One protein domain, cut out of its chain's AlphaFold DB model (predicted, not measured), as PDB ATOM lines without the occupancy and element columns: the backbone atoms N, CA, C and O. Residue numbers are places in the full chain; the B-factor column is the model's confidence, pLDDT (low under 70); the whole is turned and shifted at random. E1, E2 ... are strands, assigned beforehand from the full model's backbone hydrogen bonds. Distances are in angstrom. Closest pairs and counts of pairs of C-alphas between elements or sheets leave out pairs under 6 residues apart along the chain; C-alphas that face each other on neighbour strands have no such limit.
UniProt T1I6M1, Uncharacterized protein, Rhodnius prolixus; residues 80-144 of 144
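AT A GLANCE: This is residues 80 to 144 of the 144 residues of an uncharacterized protein of Rhodnius prolixus (UniProt T1I6M1). A loop-rich domain with little regular structure: a small antiparallel sheet, E3-E4-E5, and a separate hairpin of E1 and E2, whose long loop, residues 83 to 105, reaches the far end of an elongated outline. The 65 printed residues have no named helix and five strands, E1 to E5 along the chain, all strand, with only 21 residues in named elements. It is only just loose, close to compact: radius of gyration of the C-alphas 13.3 A, spans 38 by 21 by 20 A.

IN THESE COORDINATES: E3, residues 120 to 124, spans 11.3 A from C-alpha 120 at (145.951, 161.339, 160.933). E4 is residues 133 to 136, 10.0 A; E5, residues 141 to 143, 6.9 A; E2, residues 106 to 111, 10.6 A; E1, residues 80 to 82, 7.1 A from C-alpha 80 at (145.639, 151.492, 152.836).

HOW THE PARTS SIT: E3, E4 and E5 form a meander, each strand the antiparallel neighbour of the one before. Hairpin E3 and E4 has N 124 and O 133 within hydrogen-bond range, 2.9 A; hairpin E4 and E5, N 134 and O 142, 2.8 A; antiparallel hairpin E1 and E2, N 82 and O 106, 2.7 A. E2 and E3 are apart.

THE WHOLE: The farthest C-alphas, Lys 92 and Glu 138, are 38.8 A apart. The printed part has no cut; the link E1 to E2 is long. Residues 100 to 102 are under pLDDT 70.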
ATOM      1  N   LEU A  80     144.969 152.794 152.823       93.56
ATOM      2  CA  LEU A  80     145.639 151.492 152.836       93.56
ATOM      3  C   LEU A  80     145.672 150.869 151.445       93.56
ATOM      4  O   LEU A  80     144.721 150.967 150.669       93.56
ATOM      5  N   CYS A  81     146.769 150.182 151.149       94.12
ATOM      6  CA  CYS A  81     146.908 149.307 149.994       94.12
ATOM      7  C   CYS A  81     147.879 148.162 150.327       94.12
ATOM      8  O   CYS A  81     148.528 148.170 151.371       94.12
ATOM      9  N   GLY A  82     147.971 147.169 149.448       92.56
ATOM     10  CA  GLY A  82     148.835 146.006 149.600       92.56
ATOM     11  C   GLY A  82     148.155 144.818 150.279       92.56
ATOM     12  O   GLY A  82     146.952 144.587 150.125       92.56
ATOM     13  N   ALA A  83     148.959 144.015 150.972       90.44
ATOM     14  CA  ALA A  83     148.498 142.821 151.664       90.44
ATOM     15  C   ALA A  83     147.869 143.196 153.010       90.44
ATOM     16  O   ALA A  83     148.564 143.609 153.927       90.44
ATOM     17  N   THR A  84     146.555 143.021 153.124       89.62
ATOM     18  CA  THR A  84     145.772 143.294 154.345       89.62
ATOM     19  C   THR A  84     145.398 142.020 155.105       89.62
ATOM     20  O   THR A  84     144.663 142.053 156.088       89.62
ATOM     21  N   ASN A  85     145.900 140.875 154.646       89.50
ATOM     22  CA  ASN A  85     145.817 139.613 155.357       89.50
ATOM     23  C   ASN A  85     147.120 139.380 156.127       89.50
ATOM     24  O   ASN A  85     148.058 138.755 155.626       89.50
ATOM     25  N   TRP A  86     147.168 139.916 157.343       88.12
ATOM     26  CA  TRP A  86     148.361 139.923 158.188       88.12
ATOM     27  C   TRP A  86     148.844 138.518 158.567       88.12
ATOM     28  O   TRP A  86     150.046 138.264 158.626       88.12
ATOM     29  N   ASP A  87     147.923 137.562 158.722       88.00
ATOM     30  CA  ASP A  87     148.244 136.167 159.046       88.00
ATOM     31  C   ASP A  87     148.963 135.429 157.907       88.00
ATOM     32  O   ASP A  87     149.722 134.484 158.167       88.00
ATOM     33  N   LEU A  88     148.711 135.838 156.658       87.81
ATOM     34  CA  LEU A  88     149.326 135.287 155.447       87.81
ATOM     35  C   LEU A  88     150.566 136.050 154.983       87.81
ATOM     36  O   LEU A  88     151.238 135.578 154.062       87.81
ATOM     37  N   TYR A  89     150.897 137.196 155.584       86.94
ATOM     38  CA  TYR A  89     152.060 137.965 155.156       86.94
ATOM     39  C   TYR A  89     153.328 137.101 155.218       86.94
ATOM     40  O   TYR A  89     153.655 136.506 156.244       86.94
ATOM     41  N   ASN A  90     154.012 136.988 154.076       86.44
ATOM     42  CA  ASN A  90     155.202 136.157 153.886       86.44
ATOM     43  C   ASN A  90     155.023 134.656 154.232       86.44
ATOM     44  O   ASN A  90     155.986 133.950 154.539       86.44
ATOM     45  N   ARG A  91     153.788 134.134 154.184       87.12
ATOM     46  CA  ARG A  91     153.472 132.723 154.447       87.12
ATOM     47  C   ARG A  91     152.664 132.123 153.306       87.12
ATOM     48  O   ARG A  91     151.767 132.741 152.747       87.12
ATOM     49  N   LYS A  92     152.941 130.857 152.988       86.56
ATOM     50  CA  LYS A  92     152.161 130.108 151.984       86.56
ATOM     51  C   LYS A  92     150.760 129.747 152.475       86.56
ATOM     52  O   LYS A  92     149.856 129.568 151.667       86.56
ATOM     53  N   GLN A  93     150.608 129.557 153.783       87.38
ATOM     54  CA  GLN A  93     149.367 129.157 154.437       87.38
ATOM     55  C   GLN A  93     149.290 129.830 155.803       87.38
ATOM     56  O   GLN A  93     150.322 130.043 156.446       87.38
ATOM     57  N   ALA A  94     148.075 130.153 156.241       86.00
ATOM     58  CA  ALA A  94     147.883 130.773 157.541       86.00
ATOM     59  C   ALA A  94     148.117 129.753 158.662       86.00
ATOM     60  O   ALA A  94     147.872 128.554 158.467       86.00
ATOM     61  N   PRO A  95     148.568 130.208 159.839       88.56
ATOM     62  CA  PRO A  95     148.658 129.362 161.018       88.56
ATOM     63  C   PRO A  95     147.322 128.696 161.366       88.56
ATOM     64  O   PRO A  95     146.235 129.197 161.066       88.56
ATOM     65  N   LYS A  96     147.397 127.550 162.048       88.81
ATOM     66  CA  LYS A  96     146.203 126.873 162.565       88.81
ATOM     67  C   LYS A  96     145.498 127.789 163.570       88.81
ATOM     68  O   LYS A  96     146.126 128.241 164.518       88.81
ATOM     69  N   GLY A  97     144.200 128.015 163.374       85.38
ATOM     70  CA  GLY A  97     143.375 128.856 164.252       85.38
ATOM     71  C   GLY A  97     143.096 130.263 163.716       85.38
ATOM     72  O   GLY A  97     142.176 130.912 164.209       85.38
ATOM     73  N   CYS A  98     143.798 130.706 162.669       83.44
ATOM     74  CA  CYS A  98     143.507 131.968 161.992       83.44
ATOM     75  C   CYS A  98     142.214 131.840 161.172       83.44
ATOM     76  O   CYS A  98     142.115 131.014 160.262       83.44
ATOM     77  N   LYS A  99     141.202 132.648 161.505       71.75
ATOM     78  CA  LYS A  99     139.866 132.587 160.882       71.75
ATOM     79  C   LYS A  99     139.725 133.484 159.651       71.75
ATOM     80  O   LYS A  99     138.783 133.305 158.887       71.75
ATOM     81  N   ASN A 100     140.633 134.443 159.459       66.38
ATOM     82  CA  ASN A 100     140.431 135.553 158.529       66.38
ATOM     83  C   ASN A 100     141.361 135.499 157.308       66.38
ATOM     84  O   ASN A 100     142.018 136.469 156.947       66.38
ATOM     85  N   THR A 101     141.422 134.341 156.650       65.19
ATOM     86  CA  THR A 101     142.274 134.130 155.468       65.19
ATOM     87  C   THR A 101     141.698 134.675 154.160       65.19
ATOM     88  O   THR A 101     142.370 134.627 153.133       65.19
ATOM     89  N   ALA A 102     140.466 135.183 154.173       61.97
ATOM     90  CA  ALA A 102     139.736 135.554 152.962       61.97
ATOM     91  C   ALA A 102     139.927 137.017 152.528       61.97
ATOM     92  O   ALA A 102     139.399 137.412 151.484       61.97
ATOM     93  N   VAL A 103     140.654 137.834 153.299       73.50
ATOM     94  CA  VAL A 103     140.860 139.242 152.943       73.50
ATOM     95  C   VAL A 103     141.758 139.321 151.706       73.50
ATOM     96  O   VAL A 103     142.876 138.804 151.695       73.50
ATOM     97  N   LYS A 104     141.233 139.929 150.636       81.62
ATOM     98  CA  LYS A 104     141.951 140.144 149.375       81.62
ATOM     99  C   LYS A 104     142.932 141.303 149.518       81.62
ATOM    100  O   LYS A 104     142.636 142.287 150.188       81.62
ATOM    101  N   ASN A 105     144.046 141.211 148.798       90.25
ATOM    102  CA  ASN A 105     144.974 142.327 148.655       90.25
ATOM    103  C   ASN A 105     144.274 143.536 148.019       90.25
ATOM    104  O   ASN A 105     143.479 143.397 147.084       90.25
ATOM    105  N   LEU A 106     144.617 144.723 148.505       93.00
ATOM    106  CA  LEU A 106     144.145 146.001 147.993       93.00
ATOM    107  C   LEU A 106     145.161 146.540 146.981       93.00
ATOM    108  O   LEU A 106     146.193 147.083 147.356       93.00
ATOM    109  N   TYR A 107     144.896 146.398 145.686       93.62
ATOM    110  CA  TYR A 107     145.849 146.813 144.640       93.62
ATOM    111  C   TYR A 107     145.847 148.317 144.340       93.62
ATOM    112  O   TYR A 107     146.672 148.798 143.570       93.62
ATOM    113  N   THR A 108     144.931 149.063 144.949       95.81
ATOM    114  CA  THR A 108     144.847 150.522 144.859       95.81
ATOM    115  C   THR A 108     144.702 151.109 146.262       95.81
ATOM    116  O   THR A 108     144.284 150.390 147.175       95.81
ATOM    117  N   PRO A 109     145.026 152.394 146.475       96.38
ATOM    118  CA  PRO A 109     144.760 153.063 147.745       96.38
ATOM    119  C   PRO A 109     143.260 153.077 148.060       96.38
ATOM    120  O   PRO A 109     142.455 153.506 147.234       96.38
ATOM    121  N   HIS A 110     142.884 152.608 149.249       94.88
ATOM    122  CA  HIS A 110     141.511 152.606 149.753       94.88
ATOM    123  C   HIS A 110     141.420 153.379 151.060       94.88
ATOM    124  O   HIS A 110     142.335 153.344 151.879       94.88
ATOM    125  N   ARG A 111     140.277 154.030 151.280       94.00
ATOM    126  CA  ARG A 111     139.954 154.636 152.572       94.00
ATOM    127  C   ARG A 111     139.606 153.560 153.590       94.00
ATOM    128  O   ARG A 111     138.938 152.579 153.259       94.00
ATOM    129  N   PHE A 112     140.021 153.775 154.833       92.38
ATOM    130  CA  PHE A 112     139.650 152.915 155.947       92.38
ATOM    131  C   PHE A 112     138.427 153.486 156.656       92.38
ATOM    132  O   PHE A 112     138.545 154.446 157.408       92.38
ATOM    133  N   GLY A 113     137.257 152.891 156.402       93.12
ATOM    134  CA  GLY A 113     135.970 153.379 156.914       93.12
ATOM    135  C   GLY A 113     135.957 153.722 158.411       93.12
ATOM    136  O   GLY A 113     135.502 154.810 158.746       93.12
ATOM    137  N   PRO A 114     136.508 152.877 159.307       91.62
ATOM    138  CA  PRO A 114     136.543 153.181 160.741       91.62
ATOM    139  C   PRO A 114     137.334 154.439 161.132       91.62
ATOM    140  O   PRO A 114     137.166 154.920 162.247       91.62
ATOM    141  N   LEU A 115     138.195 154.960 160.251       93.19
ATOM    142  CA  LEU A 115     139.008 156.159 160.480       93.19
ATOM    143  C   LEU A 115     138.784 157.248 159.408       93.19
ATOM    144  O   LEU A 115     139.625 158.131 159.276       93.19
ATOM    145  N   ASP A 116     137.692 157.222 158.626       92.56
ATOM    146  CA  ASP A 116     137.491 158.211 157.540       92.56
ATOM    147  C   ASP A 116     137.273 159.645 158.069       92.56
ATOM    148  O   ASP A 116     137.677 160.613 157.418       92.56
ATOM    149  N   ASP A 117     136.712 159.772 159.278       93.56
ATOM    150  CA  ASP A 117     136.503 161.048 159.981       93.56
ATOM    151  C   ASP A 117     137.649 161.406 160.946       93.56
ATOM    152  O   ASP A 117     137.617 162.445 161.606       93.56
ATOM    153  N   VAL A 118     138.683 160.563 161.033       95.25
ATOM    154  CA  VAL A 118     139.819 160.772 161.934       95.25
ATOM    155  C   VAL A 118     140.971 161.423 161.180       95.25
ATOM    156  O   VAL A 118     141.453 160.925 160.161       95.25
ATOM    157  N   ARG A 119     141.452 162.544 161.721       95.69
ATOM    158  CA  ARG A 119     142.633 163.239 161.213       95.69
ATOM    159  C   ARG A 119     143.908 162.533 161.668       95.69
ATOM    160  O   ARG A 119     144.158 162.384 162.864       95.69
ATOM    161  N   VAL A 120     144.715 162.097 160.705       95.62
ATOM    162  CA  VAL A 120     145.951 161.339 160.933       95.62
ATOM    163  C   VAL A 120     147.160 162.230 160.710       95.62
ATOM    164  O   VAL A 120     147.249 162.903 159.684       95.62
ATOM    165  N   ARG A 121     148.090 162.212 161.666       94.50
ATOM    166  CA  ARG A 121     149.330 162.991 161.631       94.50
ATOM    167  C   ARG A 121     150.515 162.167 161.143       94.50
ATOM    168  O   ARG A 121     151.329 162.649 160.367       94.50
ATOM    169  N   ALA A 122     150.613 160.917 161.586       93.88
ATOM    170  CA  ALA A 122     151.694 160.032 161.181       93.88
ATOM    171  C   ALA A 122     151.222 158.582 161.081       93.88
ATOM    172  O   ALA A 122     150.322 158.143 161.799       93.88
ATOM    173  N   VAL A 123     151.856 157.837 160.182       94.88
ATOM    174  CA  VAL A 123     151.673 156.394 160.028       94.88
ATOM    175  C   VAL A 123     153.055 155.769 159.954       94.88
ATOM    176  O   VAL A 123     153.898 156.228 159.185       94.88
ATOM    177  N   ALA A 124     153.281 154.728 160.744       93.94
ATOM    178  CA  ALA A 124     154.536 153.997 160.777       93.94
ATOM    179  C   ALA A 124     154.294 152.507 160.525       93.94
ATOM    180  O   ALA A 124     153.352 151.905 161.039       93.94
ATOM    181  N   SER A 125     155.170 151.910 159.728       94.75
ATOM    182  CA  SER A 125     155.262 150.466 159.529       94.75
ATOM    183  C   SER A 125     156.711 150.113 159.175       94.75
ATOM    184  O   SER A 125     157.549 150.997 158.990       94.75
ATOM    185  N   GLY A 126     157.015 148.823 159.095       92.81
ATOM    186  CA  GLY A 126     158.335 148.311 158.739       92.81
ATOM    187  C   GLY A 126     158.256 147.343 157.564       92.81
ATOM    188  O   GLY A 126     157.249 146.672 157.368       92.81
ATOM    189  N   CYS A 127     159.343 147.208 156.804       90.06
ATOM    190  CA  CYS A 127     159.415 146.282 155.663       90.06
ATOM    191  C   CYS A 127     159.198 144.805 156.054       90.06
ATOM    192  O   CYS A 127     158.716 144.001 155.253       90.06
ATOM    193  N   SER A 128     159.531 144.450 157.294       90.38
ATOM    194  CA  SER A 128     159.331 143.126 157.884       90.38
ATOM    195  C   SER A 128     158.065 143.021 158.742       90.38
ATOM    196  O   SER A 128     157.757 141.932 159.229       90.38
ATOM    197  N   ALA A 129     157.333 144.120 158.943       91.62
ATOM    198  CA  ALA A 129     156.160 144.148 159.801       91.62
ATOM    199  C   ALA A 129     154.910 143.654 159.057       91.62
ATOM    200  O   ALA A 129     154.716 143.918 157.874       91.62
ATOM    201  N   ALA A 130     154.039 142.967 159.793       91.50
ATOM    202  CA  ALA A 130     152.670 142.644 159.383       91.50
ATOM    203  C   ALA A 130     151.646 143.425 160.228       91.50
ATOM    204  O   ALA A 130     150.569 142.918 160.512       91.50
ATOM    205  N   HIS A 131     152.039 144.610 160.699       91.88
ATOM    206  CA  HIS A 131     151.207 145.528 161.470       91.88
ATOM    207  C   HIS A 131     151.559 146.974 161.106       91.88
ATOM    208  O   HIS A 131     152.608 147.247 160.507       91.88
ATOM    209  N   SER A 132     150.681 147.908 161.451       94.56
ATOM    210  CA  SER A 132     150.911 149.347 161.266       94.56
ATOM    211  C   SER A 132     150.481 150.136 162.496       94.56
ATOM    212  O   SER A 132     149.517 149.771 163.162       94.56
ATOM    213  N   ILE A 133     151.186 151.230 162.777       96.44
ATOM    214  CA  ILE A 133     150.877 152.170 163.857       96.44
ATOM    215  C   ILE A 133     150.368 153.462 163.227       96.44
ATOM    216  O   ILE A 133     150.969 153.984 162.287       96.44
ATOM    217  N   ILE A 134     149.259 153.977 163.743       96.00
ATOM    218  CA  ILE A 134     148.613 155.201 163.269       96.00
ATOM    219  C   ILE A 134     148.539 156.169 164.439       96.00
ATOM    220  O   ILE A 134     147.987 155.835 165.483       96.00
ATOM    221  N   ILE A 135     149.070 157.371 164.243       95.25
ATOM    222  CA  ILE A 135     149.061 158.451 165.228       95.25
ATOM    223  C   ILE A 135     148.124 159.535 164.705       95.25
ATOM    224  O   ILE A 135     148.339 160.099 163.623       95.25
ATOM    225  N   THR A 136     147.059 159.805 165.451       95.12
ATOM    226  CA  THR A 136     146.116 160.870 165.106       95.12
ATOM    227  C   THR A 136     146.685 162.240 165.436       95.12
ATOM    228  O   THR A 136     147.707 162.381 166.103       95.12
ATOM    229  N   GLU A 137     146.011 163.277 164.962       94.56
ATOM    230  CA  GLU A 137     146.333 164.648 165.342       94.56
ATOM    231  C   GLU A 137     146.198 164.903 166.853       94.56
ATOM    232  O   GLU A 137     146.987 165.653 167.416       94.56
ATOM    233  N   GLU A 138     145.252 164.233 167.515       92.94
ATOM    234  CA  GLU A 138     145.061 164.280 168.972       92.94
ATOM    235  C   GLU A 138     146.065 163.394 169.732       92.94
ATOM    236  O   GLU A 138     145.849 163.076 170.898       92.94
ATOM    237  N   TYR A 139     147.121 162.920 169.061       91.94
ATOM    238  CA  TYR A 139     148.134 162.011 169.605       91.94
ATOM    239  C   TYR A 139     147.578 160.690 170.162       91.94
ATOM    240  O   TYR A 139     148.236 160.004 170.943       91.94
ATOM    241  N   LYS A 140     146.390 160.271 169.707       94.44
ATOM    242  CA  LYS A 140     145.865 158.929 169.976       94.44
ATOM    243  C   LYS A 140     146.531 157.932 169.042       94.44
ATOM    244  O   LYS A 140     146.704 158.198 167.849       94.44
ATOM    245  N   VAL A 141     146.868 156.770 169.585       95.50
ATOM    246  CA  VAL A 141     147.562 155.714 168.850       95.50
ATOM    247  C   VAL A 141     146.605 154.562 168.566       95.50
ATOM    248  O   VAL A 141     145.970 154.029 169.473       95.50
ATOM    249  N   TYR A 142     146.531 154.166 167.299       95.56
ATOM    250  CA  TYR A 142     145.814 152.981 166.834       95.56
ATOM    251  C   TYR A 142     146.786 152.005 166.174       95.56
ATOM    252  O   TYR A 142     147.819 152.410 165.637       95.56
ATOM    253  N   THR A 143     146.433 150.722 166.175       94.75
ATOM    254  CA  THR A 143     147.198 149.674 165.496       94.75
ATOM    255  C   THR A 143     146.309 148.867 164.554       94.75
ATOM    256  O   THR A 143     145.119 148.674 164.818       94.75
ATOM    257  N   LEU A 144     146.892 148.439 163.433       87.31
ATOM    258  CA  LEU A 144     146.276 147.572 162.422       87.31
ATOM    259  C   LEU A 144     147.086 146.304 162.212       87.31
ATOM    260  O   LEU A 144     148.332 146.397 162.316       87.31
TER     261      LEU A 144